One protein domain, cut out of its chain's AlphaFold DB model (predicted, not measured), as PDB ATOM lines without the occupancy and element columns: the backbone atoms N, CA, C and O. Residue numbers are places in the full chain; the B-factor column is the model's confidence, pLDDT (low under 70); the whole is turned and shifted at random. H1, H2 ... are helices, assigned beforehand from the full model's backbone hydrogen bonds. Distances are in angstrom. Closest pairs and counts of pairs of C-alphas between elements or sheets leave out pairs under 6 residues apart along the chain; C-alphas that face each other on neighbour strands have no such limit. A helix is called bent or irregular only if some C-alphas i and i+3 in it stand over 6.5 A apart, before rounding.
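Overview. This is residues 82 to 167 of the 252 residues of the protein "lysine histidine transporter-like 8" of Ziziphus jujuba (UniProt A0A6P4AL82). The model is a long, narrow, open U of helices: H2 runs out along one arm, the short H3 makes the turn at the far end, and the long H4 runs back as the other arm, with no close packing between the arms. At the open end lie the small H1, the first residues without a named helix and a short turn after H4, and residues 91 to 109, which take in H1 and the beginning of H2, stand free. The printed part has 86 residues with four named helices, H1, H2, H3 and H4 in that order, and no named strand; the class is all helix. The whole is only just loose, close to extended, with a radius of gyration of the C-alphas of 18.0 A, and its C-alphas span 53 by 29 by 19 A.

Arrangement. Residues 82 to 93 hold no named element and lead to H1, residues 94 to 97. A tight link of 5 residues joins it to H2, residues 103 to 119, but H1 and H2 are apart. H2 is irregular, with C-alphas 114 and 117 8.5 A apart, and has a kink of 29 degrees near residue 113. H2 and H3, residues 122 to 129, meet only through their link, a tight one of 2 residues. A tight link of 1 residue leads on to H4, residues 131 to 156. H3 and H4 touch only at the corner by their link, and only just, with 3 pairs of C-alphas within 8 A; H4 does so with residues 134 to 135 alone. Their closest C-alphas, those of Leu 126 and Gly 134, are 5.1 A apart. They run opposite ways at a steep tilt of 56 degrees. H2 and H4 are near each other, with 7 pairs of C-alphas within 10 A but no pair within 8 A. H1 is apart from H3 and from H4. Each O i to N i+4 pair is within hydrogen-bond range in H3 and H4, and 11 of 13 are in H2; H1 is too short for such a pair.

Along the chain. H1 begins at C-alpha 94, at (234.933, 205.679, 239.460), and is 5.3 A long from first to last C-alpha. H2 begins at C-alpha 103, at (222.637, 213.412, 229.510), and measures 23.7 A. H3 measures 10.6 A. H4, the longest helix, measures 37.0 A and ends at C-alpha 156, at (234.814, 211.421, 219.094).

Size, cuts and confidence. The outline is elongated, and the two C-alphas farthest apart, those of Pro 88 and Gly 130, are 53.2 A apart. The first and last printed C-alphas, those of Arg 82 and Arg 167, are 13.3 A apart. After H4, residues 157 to 158 pair with residues 163 to 164, antiparallel. The printed part has no cut and no long link between its helices. The mean pLDDT of the printed part is 74.9, and it is under 70 in residues 82 to 101 and 157 to 167.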
ATOM      1  N   ARG A  82     242.186 198.580 218.719       53.88
ATOM      2  CA  ARG A  82     242.732 198.951 220.038       53.88
ATOM      3  C   ARG A  82     242.109 200.229 220.605       53.88
ATOM      4  O   ARG A  82     242.196 200.411 221.806       53.88
ATOM      5  N   ALA A  83     241.502 201.069 219.770       51.62
ATOM      6  CA  ALA A  83     240.729 202.239 220.180       51.62
ATOM      7  C   ALA A  83     239.234 201.911 220.404       51.62
ATOM      8  O   ALA A  83     238.574 202.592 221.177       51.62
ATOM      9  N   THR A  84     238.683 200.862 219.767       49.28
ATOM     10  CA  THR A  84     237.329 200.344 220.067       49.28
ATOM     11  C   THR A  84     237.306 199.478 221.310       49.28
ATOM     12  O   THR A  84     236.296 199.432 222.011       49.28
ATOM     13  N   ARG A  85     238.415 198.791 221.616       48.56
ATOM     14  CA  ARG A  85     238.644 198.342 222.982       48.56
ATOM     15  C   ARG A  85     238.772 199.582 223.854       48.56
ATOM     16  O   ARG A  85     239.818 200.217 223.863       48.56
ATOM     17  N   PHE A  86     237.712 199.857 224.611       51.38
ATOM     18  CA  PHE A  86     237.823 200.533 225.896       51.38
ATOM     19  C   PHE A  86     239.073 200.001 226.595       51.38
ATOM     20  O   PHE A  86     239.205 198.780 226.755       51.38
ATOM     21  N   ASP A  87     239.991 200.893 226.955       53.09
ATOM     22  CA  ASP A  87     241.103 200.498 227.802       53.09
ATOM     23  C   ASP A  87     240.482 199.955 229.102       53.09
ATOM     24  O   ASP A  87     239.664 200.657 229.708       53.09
ATOM     25  N   PRO A  88     240.771 198.710 229.533       55.38
ATOM     26  CA  PRO A  88     240.281 198.221 230.821       55.38
ATOM     27  C   PRO A  88     240.670 199.152 231.980       55.38
ATOM     28  O   PRO A  88     239.973 199.164 232.993       55.38
ATOM     29  N   GLN A  89     241.711 199.975 231.809       56.31
ATOM     30  CA  GLN A  89     242.089 201.030 232.744       56.31
ATOM     31  C   GLN A  89     241.052 202.169 232.836       56.31
ATOM     32  O   GLN A  89     240.750 202.628 233.937       56.31
ATOM     33  N   ASP A  90     240.461 202.595 231.711       55.41
ATOM     34  CA  ASP A  90     239.443 203.660 231.667       55.41
ATOM     35  C   ASP A  90     238.101 203.193 232.256       55.41
ATOM     36  O   ASP A  90     237.376 203.981 232.860       55.41
ATOM     37  N   ALA A  91     237.788 201.900 232.115       56.72
ATOM     38  CA  ALA A  91     236.578 201.277 232.662       56.72
ATOM     39  C   ALA A  91     236.613 201.075 234.191       56.72
ATOM     40  O   ALA A  91     235.584 200.752 234.781       56.72
ATOM     41  N   TRP A  92     237.782 201.241 234.821       54.03
ATOM     42  CA  TRP A  92     237.984 201.095 236.268       54.03
ATOM     43  C   TRP A  92     237.962 202.437 237.023       54.03
ATOM     44  O   TRP A  92     237.963 202.468 238.250       54.03
ATOM     45  N   LEU A  93     237.923 203.570 236.313       60.06
ATOM     46  CA  LEU A  93     237.818 204.882 236.950       60.06
ATOM     47  C   LEU A  93     236.401 205.080 237.534       60.06
ATOM     48  O   LEU A  93     235.436 205.008 236.765       60.06
ATOM     49  N   PRO A  94     236.245 205.454 238.826       51.25
ATOM     50  CA  PRO A  94     234.933 205.679 239.460       51.25
ATOM     51  C   PRO A  94     234.028 206.692 238.734       51.25
ATOM     52  O   PRO A  94     232.811 206.692 238.896       51.25
ATOM     53  N   ILE A  95     234.622 207.547 237.894       56.25
ATOM     54  CA  ILE A  95     233.935 208.540 237.062       56.25
ATOM     55  C   ILE A  95     233.162 207.924 235.871       56.25
ATOM     56  O   ILE A  95     232.292 208.589 235.314       56.25
ATOM     57  N   THR A  96     233.455 206.677 235.467       54.38
ATOM     58  CA  THR A  96     232.813 205.996 234.317       54.38
ATOM     59  C   THR A  96     231.948 204.787 234.700       54.38
ATOM     60  O   THR A  96     231.143 204.327 233.885       54.38
ATOM     61  N   GLU A  97     232.071 204.297 235.938       56.53
ATOM     62  CA  GLU A  97     231.289 203.174 236.469       56.53
ATOM     63  C   GLU A  97     229.798 203.525 236.618       56.53
ATOM     64  O   GLU A  97     228.923 202.720 236.289       56.53
ATOM     65  N   SER A  98     229.482 204.754 237.048       59.81
ATOM     66  CA  SER A  98     228.096 205.212 237.202       59.81
ATOM     67  C   SER A  98     227.440 205.512 235.850       59.81
ATOM     68  O   SER A  98     227.554 206.601 235.288       59.81
ATOM     69  N   ARG A  99     226.704 204.530 235.319       63.03
ATOM     70  CA  ARG A  99     226.015 204.628 234.016       63.03
ATOM     71  C   ARG A  99     224.659 205.343 234.076       63.03
ATOM     72  O   ARG A  99     224.061 205.569 233.029       63.03
ATOM     73  N   ASN A 100     224.177 205.718 235.265       65.81
ATOM     74  CA  ASN A 100     222.886 206.393 235.461       65.81
ATOM     75  C   ASN A 100     223.012 207.933 235.439       65.81
ATOM     76  O   ASN A 100     222.446 208.639 236.272       65.81
ATOM     77  N   GLY A 101     223.819 208.456 234.511       69.38
ATOM     78  CA  GLY A 101     224.056 209.890 234.348       69.38
ATOM     79  C   GLY A 101     223.014 210.555 233.446       69.38
ATOM     80  O   GLY A 101     222.777 210.115 232.319       69.38
ATOM     81  N   ASN A 102     222.419 211.658 233.904       85.38
ATOM     82  CA  ASN A 102     221.502 212.447 233.085       85.38
ATOM     83  C   ASN A 102     222.268 213.179 231.960       85.38
ATOM     84  O   ASN A 102     223.032 214.112 232.217       85.38
ATOM     85  N   LYS A 103     222.015 212.798 230.699       83.56
ATOM     86  CA  LYS A 103     222.637 213.412 229.510       83.56
ATOM     87  C   LYS A 103     222.398 214.925 229.422       83.56
ATOM     88  O   LYS A 103     223.297 215.651 229.008       83.56
ATOM     89  N   TYR A 104     221.226 215.406 229.847       84.69
ATOM     90  CA  TYR A 104     220.902 216.836 229.861       84.69
ATOM     91  C   TYR A 104     221.737 217.601 230.894       84.69
ATOM     92  O   TYR A 104     222.178 218.712 230.617       84.69
ATOM     93  N   TYR A 105     222.012 216.991 232.052       83.81
ATOM     94  CA  TYR A 105     222.870 217.578 233.085       83.81
ATOM     95  C   TYR A 105     224.322 217.684 232.602       83.81
ATOM     96  O   TYR A 105     224.931 218.746 232.709       83.81
ATOM     97  N   ALA A 106     224.849 216.622 231.982       85.50
ATOM     98  CA  ALA A 106     226.180 216.645 231.375       85.50
ATOM     99  C   ALA A 106     226.291 217.719 230.277       85.50
ATOM    100  O   ALA A 106     227.224 218.519 230.293       85.50
ATOM    101  N   ALA A 107     225.314 217.797 229.365       87.50
ATOM    102  CA  ALA A 107     225.283 218.820 228.319       87.50
ATOM    103  C   ALA A 107     225.209 220.247 228.896       87.50
ATOM    104  O   ALA A 107     225.966 221.118 228.466       87.50
ATOM    105  N   PHE A 108     224.359 220.481 229.901       85.75
ATOM    106  CA  PHE A 108     224.261 221.772 230.585       85.75
ATOM    107  C   PHE A 108     225.585 222.175 231.247       85.75
ATOM    108  O   PHE A 108     226.031 223.308 231.070       85.75
ATOM    109  N   HIS A 109     226.257 221.253 231.941       82.56
ATOM    110  CA  HIS A 109     227.563 221.523 232.545       82.56
ATOM    111  C   HIS A 109     228.648 221.821 231.508       82.56
ATOM    112  O   HIS A 109     229.417 222.762 231.706       82.56
ATOM    113  N   THR A 110     228.682 221.103 230.382       85.94
ATOM    114  CA  THR A 110     229.599 221.400 229.270       85.94
ATOM    115  C   THR A 110     229.364 222.804 228.703       85.94
ATOM    116  O   THR A 110     230.320 223.554 228.509       85.94
ATOM    117  N   LEU A 111     228.103 223.203 228.494       84.44
ATOM    118  CA  LEU A 111     227.760 224.546 228.006       84.44
ATOM    119  C   LEU A 111     228.111 225.638 229.030       84.44
ATOM    120  O   LEU A 111     228.762 226.622 228.683       84.44
ATOM    121  N   CYS A 112     227.747 225.446 230.300       84.12
ATOM    122  CA  CYS A 112     228.058 226.382 231.381       84.12
ATOM    123  C   CYS A 112     229.577 226.555 231.565       84.12
ATOM    124  O   CYS A 112     230.058 227.677 231.733       84.12
ATOM    125  N   SER A 113     230.343 225.462 231.473       84.69
ATOM    126  CA  SER A 113     231.808 225.488 231.538       84.69
ATOM    127  C   SER A 113     232.448 226.221 230.356       84.69
ATOM    128  O   SER A 113     233.527 226.784 230.523       84.69
ATOM    129  N   GLY A 114     231.817 226.218 229.175       79.81
ATOM    130  CA  GLY A 114     232.290 226.968 228.006       79.81
ATOM    131  C   GLY A 114     232.006 228.472 228.090       79.81
ATOM    132  O   GLY A 114     232.838 229.279 227.688       79.81
ATOM    133  N   ILE A 115     230.854 228.853 228.647       83.31
ATOM    134  CA  ILE A 115     230.355 230.241 228.655       83.31
ATOM    135  C   ILE A 115     230.984 231.106 229.774       83.31
ATOM    136  O   ILE A 115     231.091 232.322 229.617       83.31
ATOM    137  N   GLY A 116     231.438 230.489 230.874       76.19
ATOM    138  CA  GLY A 116     231.879 231.104 232.143       76.19
ATOM    139  C   GLY A 116     232.441 232.539 232.108       76.19
ATOM    140  O   GLY A 116     231.693 233.508 232.211       76.19
ATOM    141  N   ILE A 117     233.769 232.699 232.037       72.44
ATOM    142  CA  ILE A 117     234.432 234.024 232.136       72.44
ATOM    143  C   ILE A 117     234.043 234.942 230.963       72.44
ATOM    144  O   ILE A 117     233.996 236.161 231.117       72.44
ATOM    145  N   GLN A 118     233.721 234.367 229.801       76.88
ATOM    146  CA  GLN A 118     233.322 235.115 228.607       76.88
ATOM    147  C   GLN A 118     232.003 235.876 228.828       76.88
ATOM    148  O   GLN A 118     231.871 237.016 228.379       76.88
ATOM    149  N   ALA A 119     231.068 235.313 229.603       80.31
ATOM    150  CA  ALA A 119     229.817 235.977 229.967       80.31
ATOM    151  C   ALA A 119     230.012 237.269 230.785       80.31
ATOM    152  O   ALA A 119     229.168 238.159 230.715       80.31
ATOM    153  N   LEU A 120     231.132 237.427 231.504       76.25
ATOM    154  CA  LEU A 120     231.437 238.662 232.245       76.25
ATOM    155  C   LEU A 120     231.710 239.856 231.313       76.25
ATOM    156  O   LEU A 120     231.537 241.004 231.716       76.25
ATOM    157  N   VAL A 121     232.110 239.596 230.064       76.25
ATOM    158  CA  VAL A 121     232.374 240.621 229.037       76.25
ATOM    159  C   VAL A 121     231.119 240.917 228.198       76.25
ATOM    160  O   VAL A 121     231.051 241.946 227.527       76.25
ATOM    161  N   LEU A 122     230.088 240.065 228.279       80.56
ATOM    162  CA  LEU A 122     228.836 240.185 227.526       80.56
ATOM    163  C   LEU A 122     228.177 241.581 227.636       80.56
ATOM    164  O   LEU A 122     227.816 242.127 226.591       80.56
ATOM    165  N   PRO A 123     228.069 242.222 228.825       80.69
ATOM    166  CA  PRO A 123     227.460 243.551 228.930       80.69
ATOM    167  C   PRO A 123     228.276 244.636 228.214       80.69
ATOM    168  O   PRO A 123     227.702 245.529 227.599       80.69
ATOM    169  N   VAL A 124     229.610 244.541 228.250       81.50
ATOM    170  CA  VAL A 124     230.520 245.492 227.588       81.50
ATOM    171  C   VAL A 124     230.467 245.326 226.068       81.50
ATOM    172  O   VAL A 124     230.442 246.307 225.330       81.50
ATOM    173  N   ALA A 125     230.391 244.091 225.572       81.00
ATOM    174  CA  ALA A 125     230.234 243.844 224.141       81.00
ATOM    175  C   ALA A 125     228.907 244.417 223.599       81.00
ATOM    176  O   ALA A 125     228.903 245.031 222.531       81.00
ATOM    177  N   LEU A 126     227.802 244.306 224.353       83.88
ATOM    178  CA  LEU A 126     226.511 244.901 223.974       83.88
ATOM    179  C   LEU A 126     226.546 246.431 223.874       83.88
ATOM    180  O   LEU A 126     225.872 246.982 223.005       83.88
ATOM    181  N   THR A 127     227.314 247.129 224.716       87.50
ATOM    182  CA  THR A 127     227.410 248.599 224.634       87.50
ATOM    183  C   THR A 127     228.252 249.076 223.452       87.50
ATOM    184  O   THR A 127     227.979 250.149 222.922       87.50
ATOM    185  N   ILE A 128     229.234 248.284 223.006       86.69
ATOM    186  CA  ILE A 128     230.111 248.623 221.871       86.69
ATOM    187  C   ILE A 128     229.446 248.295 220.525       86.69
ATOM    188  O   ILE A 128     229.509 249.097 219.596       86.69
ATOM    189  N   LEU A 129     228.808 247.126 220.406       84.06
ATOM    190  CA  LEU A 129     228.136 246.687 219.173       84.06
ATOM    191  C   LEU A 129     226.710 247.255 219.039       84.06
ATOM    192  O   LEU A 129     226.177 247.339 217.933       84.06
ATOM    193  N   GLY A 130     226.084 247.647 220.150       89.25
ATOM    194  CA  GLY A 130     224.669 248.011 220.209       89.25
ATOM    195  C   GLY A 130     223.744 246.788 220.219       89.25
ATOM    196  O   GLY A 130     224.138 245.676 219.869       89.25
ATOM    197  N   TRP A 131     222.483 246.993 220.611       87.06
ATOM    198  CA  TRP A 131     221.523 245.910 220.871       87.06
ATOM    199  C   TRP A 131     221.343 244.933 219.700       87.06
ATOM    200  O   TRP A 131     221.547 243.734 219.874       87.06
ATOM    201  N   SER A 132     220.999 245.422 218.504       89.31
ATOM    202  CA  SER A 132     220.685 244.550 217.363       89.31
ATOM    203  C   SER A 132     221.900 243.745 216.890       89.31
ATOM    204  O   SER A 132     221.819 242.526 216.755       89.31
ATOM    205  N   TRP A 133     223.047 244.403 216.684       89.81
ATOM    206  CA  TRP A 133     224.276 243.731 216.246       89.81
ATOM    207  C   TRP A 133     224.868 242.832 217.329       89.81
ATOM    208  O   TRP A 133     225.353 241.748 217.012       89.81
ATOM    209  N   GLY A 134     224.782 243.227 218.600       89.81
ATOM    210  CA  GLY A 134     225.158 242.397 219.741       89.81
ATOM    211  C   GLY A 134     224.348 241.098 219.810       89.81
ATOM    212  O   GLY A 134     224.923 240.017 219.870       89.81
ATOM    213  N   VAL A 135     223.016 241.171 219.695       89.12
ATOM    214  CA  VAL A 135     222.150 239.975 219.672       89.12
ATOM    215  C   VAL A 135     222.435 239.089 218.454       89.12
ATOM    216  O   VAL A 135     222.532 237.869 218.603       89.12
ATOM    217  N   ILE A 136     222.619 239.672 217.264       92.19
ATOM    218  CA  ILE A 136     222.968 238.921 216.044       92.19
ATOM    219  C   ILE A 136     224.318 238.210 216.213       92.19
ATOM    220  O   ILE A 136     224.409 237.003 215.994       92.19
ATOM    221  N   THR A 137     225.362 238.926 216.638       88.94
ATOM    222  CA  THR A 137     226.715 238.365 216.797       88.94
ATOM    223  C   THR A 137     226.786 237.307 217.894       88.94
ATOM    224  O   THR A 137     227.418 236.273 217.677       88.94
ATOM    225  N   PHE A 138     226.086 237.478 219.019       87.56
ATOM    226  CA  PHE A 138     225.979 236.430 220.037       87.56
ATOM    227  C   PHE A 138     225.213 235.206 219.548       87.56
ATOM    228  O   PHE A 138     225.622 234.087 219.841       87.56
ATOM    229  N   THR A 139     224.142 235.390 218.774       90.31
ATOM    230  CA  THR A 139     223.367 234.272 218.222       90.31
ATOM    231  C   THR A 139     224.210 233.474 217.224       90.31
ATOM    232  O   THR A 139     224.283 232.251 217.323       90.31
ATOM    233  N   LEU A 140     224.927 234.152 216.320       92.50
ATOM    234  CA  LEU A 140     225.870 233.521 215.391       92.50
ATOM    235  C   LEU A 140     227.022 232.822 216.129       92.50
ATOM    236  O   LEU A 140     227.332 231.672 215.821       92.50
ATOM    237  N   GLY A 141     227.619 233.472 217.132       89.31
ATOM    238  CA  GLY A 141     228.686 232.896 217.954       89.31
ATOM    239  C   GLY A 141     228.232 231.675 218.760       89.31
ATOM    240  O   GLY A 141     228.952 230.682 218.830       89.31
ATOM    241  N   PHE A 142     227.016 231.700 219.308       87.56
ATOM    242  CA  PHE A 142     226.429 230.580 220.044       87.56
ATOM    243  C   PHE A 142     226.104 229.395 219.123       87.56
ATOM    244  O   PHE A 142     226.465 228.262 219.438       87.56
ATOM    245  N   ILE A 143     225.513 229.647 217.948       91.25
ATOM    246  CA  ILE A 143     225.291 228.616 216.919       91.25
ATOM    247  C   ILE A 143     226.628 228.006 216.475       91.25
ATOM    248  O   ILE A 143     226.748 226.786 216.397       91.25
ATOM    249  N   TRP A 144     227.657 228.828 216.249       90.75
ATOM    250  CA  TRP A 144     229.003 228.361 215.911       90.75
ATOM    251  C   TRP A 144     229.639 227.524 217.034       90.75
ATOM    252  O   TRP A 144     230.270 226.495 216.775       90.75
ATOM    253  N   GLN A 145     229.438 227.912 218.294       87.88
ATOM    254  CA  GLN A 145     229.938 227.165 219.448       87.88
ATOM    255  C   GLN A 145     229.243 225.801 219.600       87.88
ATOM    256  O   GLN A 145     229.906 224.809 219.907       87.88
ATOM    257  N   LEU A 146     227.937 225.723 219.327       87.12
ATOM    258  CA  LEU A 146     227.200 224.456 219.264       87.12
ATOM    259  C   LEU A 146     227.625 223.602 218.063       87.12
ATOM    260  O   LEU A 146     227.794 222.394 218.207       87.12
ATOM    261  N   TYR A 147     227.854 224.211 216.897       88.69
ATOM    262  CA  TYR A 147     228.322 223.515 215.696       88.69
ATOM    263  C   TYR A 147     229.711 222.892 215.895       88.69
ATOM    264  O   TYR A 147     229.916 221.721 215.591       88.69
ATOM    265  N   THR A 148     230.657 223.635 216.473       85.81
ATOM    266  CA  THR A 148     232.001 223.108 216.775       85.81
ATOM    267  C   THR A 148     231.970 221.990 217.821       85.81
ATOM    268  O   THR A 148     232.672 220.993 217.651       85.81
ATOM    269  N   LEU A 149     231.111 222.087 218.845       85.12
ATOM    270  CA  LEU A 149     230.855 220.987 219.785       85.12
ATOM    271  C   LEU A 149     230.236 219.763 219.091       85.12
ATOM    272  O   LEU A 149     230.651 218.639 219.362       85.12
ATOM    273  N   TRP A 150     229.292 219.959 218.169       84.31
ATOM    274  CA  TRP A 150     228.689 218.871 217.396       84.31
ATOM    275  C   TRP A 150     229.731 218.160 216.525       84.31
ATOM    276  O   TRP A 150     229.855 216.939 216.614       84.31
ATOM    277  N   ILE A 151     230.554 218.893 215.769       84.44
ATOM    278  CA  ILE A 151     231.663 218.303 215.000       84.44
ATOM    279  C   ILE A 151     232.613 217.521 215.917       84.44
ATOM    280  O   ILE A 151     233.003 216.406 215.579       84.44
ATOM    281  N   LEU A 152     232.937 218.046 217.104       79.06
ATOM    282  CA  LEU A 152     233.792 217.361 218.077       79.06
ATOM    283  C   LEU A 152     233.173 216.046 218.594       79.06
ATOM    284  O   LEU A 152     233.896 215.067 218.781       79.06
ATOM    285  N   ILE A 153     231.848 215.998 218.777       80.00
ATOM    286  CA  ILE A 153     231.096 214.786 219.145       80.00
ATOM    287  C   ILE A 153     231.117 213.760 218.001       80.00
ATOM    288  O   ILE A 153     231.491 212.611 218.238       80.00
ATOM    289  N   GLN A 154     230.803 214.171 216.765       78.88
ATOM    290  CA  GLN A 154     230.828 213.294 215.578       78.88
ATOM    291  C   GLN A 154     232.224 212.728 215.284       78.88
ATOM    292  O   GLN A 154     232.355 211.665 214.681       78.88
ATOM    293  N   LEU A 155     233.272 213.452 215.679       72.88
ATOM    294  CA  LEU A 155     234.651 212.997 215.562       72.88
ATOM    295  C   LEU A 155     234.985 211.989 216.680       72.88
ATOM    296  O   LEU A 155     235.625 210.972 216.422       72.88
ATOM    297  N   HIS A 156     234.568 212.272 217.921       70.88
ATOM    298  CA  HIS A 156     234.814 211.421 219.094       70.88
ATOM    299  C   HIS A 156     234.106 210.060 219.007       70.88
ATOM    300  O   HIS A 156     234.662 209.059 219.457       70.88
ATOM    301  N   GLU A 157     232.901 210.032 218.435       67.69
ATOM    302  CA  GLU A 157     232.121 208.833 218.126       67.69
ATOM    303  C   GLU A 157     232.080 208.646 216.604       67.69
ATOM    304  O   GLU A 157     231.179 209.140 215.927       67.69
ATOM    305  N   SER A 158     233.089 207.966 216.043       61.91
ATOM    306  CA  SER A 158     233.233 207.865 214.586       61.91
ATOM    307  C   SER A 158     232.081 207.072 213.962       61.91
ATOM    308  O   SER A 158     232.038 205.845 214.046       61.91
ATOM    309  N   VAL A 159     231.158 207.781 213.304       60.03
ATOM    310  CA  VAL A 159     229.869 207.258 212.800       60.03
ATOM    311  C   VAL A 159     230.006 205.956 211.998       60.03
ATOM    312  O   VAL A 159     229.191 205.052 212.142       60.03
ATOM    313  N   GLU A 160     231.059 205.832 211.188       59.34
ATOM    314  CA  GLU A 160     231.295 204.672 210.314       59.34
ATOM    315  C   GLU A 160     231.867 203.437 211.031       59.34
ATOM    316  O   GLU A 160     231.864 202.341 210.477       59.34
ATOM    317  N   THR A 161     232.421 203.595 212.237       60.19
ATOM    318  CA  THR A 161     233.222 202.548 212.904       60.19
ATOM    319  C   THR A 161     232.929 202.364 214.398       60.19
ATOM    320  O   THR A 161     233.454 201.426 214.997       60.19
ATOM    321  N   GLY A 162     232.088 203.208 215.007       60.88
ATOM    322  CA  GLY A 162     231.647 203.082 216.404       60.88
ATOM    323  C   GLY A 162     232.770 203.217 217.439       60.88
ATOM    324  O   GLY A 162     232.651 202.704 218.553       60.88
ATOM    325  N   ILE A 163     233.885 203.852 217.070       60.19
ATOM    326  CA  ILE A 163     235.082 203.956 217.908       60.19
ATOM    327  C   ILE A 163     234.939 205.161 218.829       60.19
ATOM    328  O   ILE A 163     234.613 206.252 218.366       60.19
ATOM    329  N   ARG A 164     235.222 204.973 220.123       61.69
ATOM    330  CA  ARG A 164     235.293 206.065 221.099       61.69
ATOM    331  C   ARG A 164     236.729 206.525 221.263       61.69
ATOM    332  O   ARG A 164     237.525 205.888 221.949       61.69
ATOM    333  N   TYR A 165     237.061 207.650 220.652       61.91
ATOM    334  CA  TYR A 165     238.391 208.236 220.769       61.91
ATOM    335  C   TYR A 165     238.493 209.110 222.024       61.91
ATOM    336  O   TYR A 165     238.389 210.332 221.941       61.91
ATOM    337  N   ASN A 166     238.752 208.479 223.178       59.44
ATOM    338  CA  ASN A 166     238.784 209.115 224.511       59.44
ATOM    339  C   ASN A 166     239.705 210.361 224.604       59.44
ATOM    340  O   ASN A 166     239.539 211.222 225.462       59.44
ATOM    341  N   ARG A 167     240.681 210.506 223.696       69.12
ATOM    342  CA  ARG A 167     241.595 211.653 223.647       69.12
ATOM    343  C   ARG A 167     241.471 212.413 222.329       69.12
ATOM    344  O   ARG A 167     242.089 212.037 221.331       69.12
TER     345      ARG A 167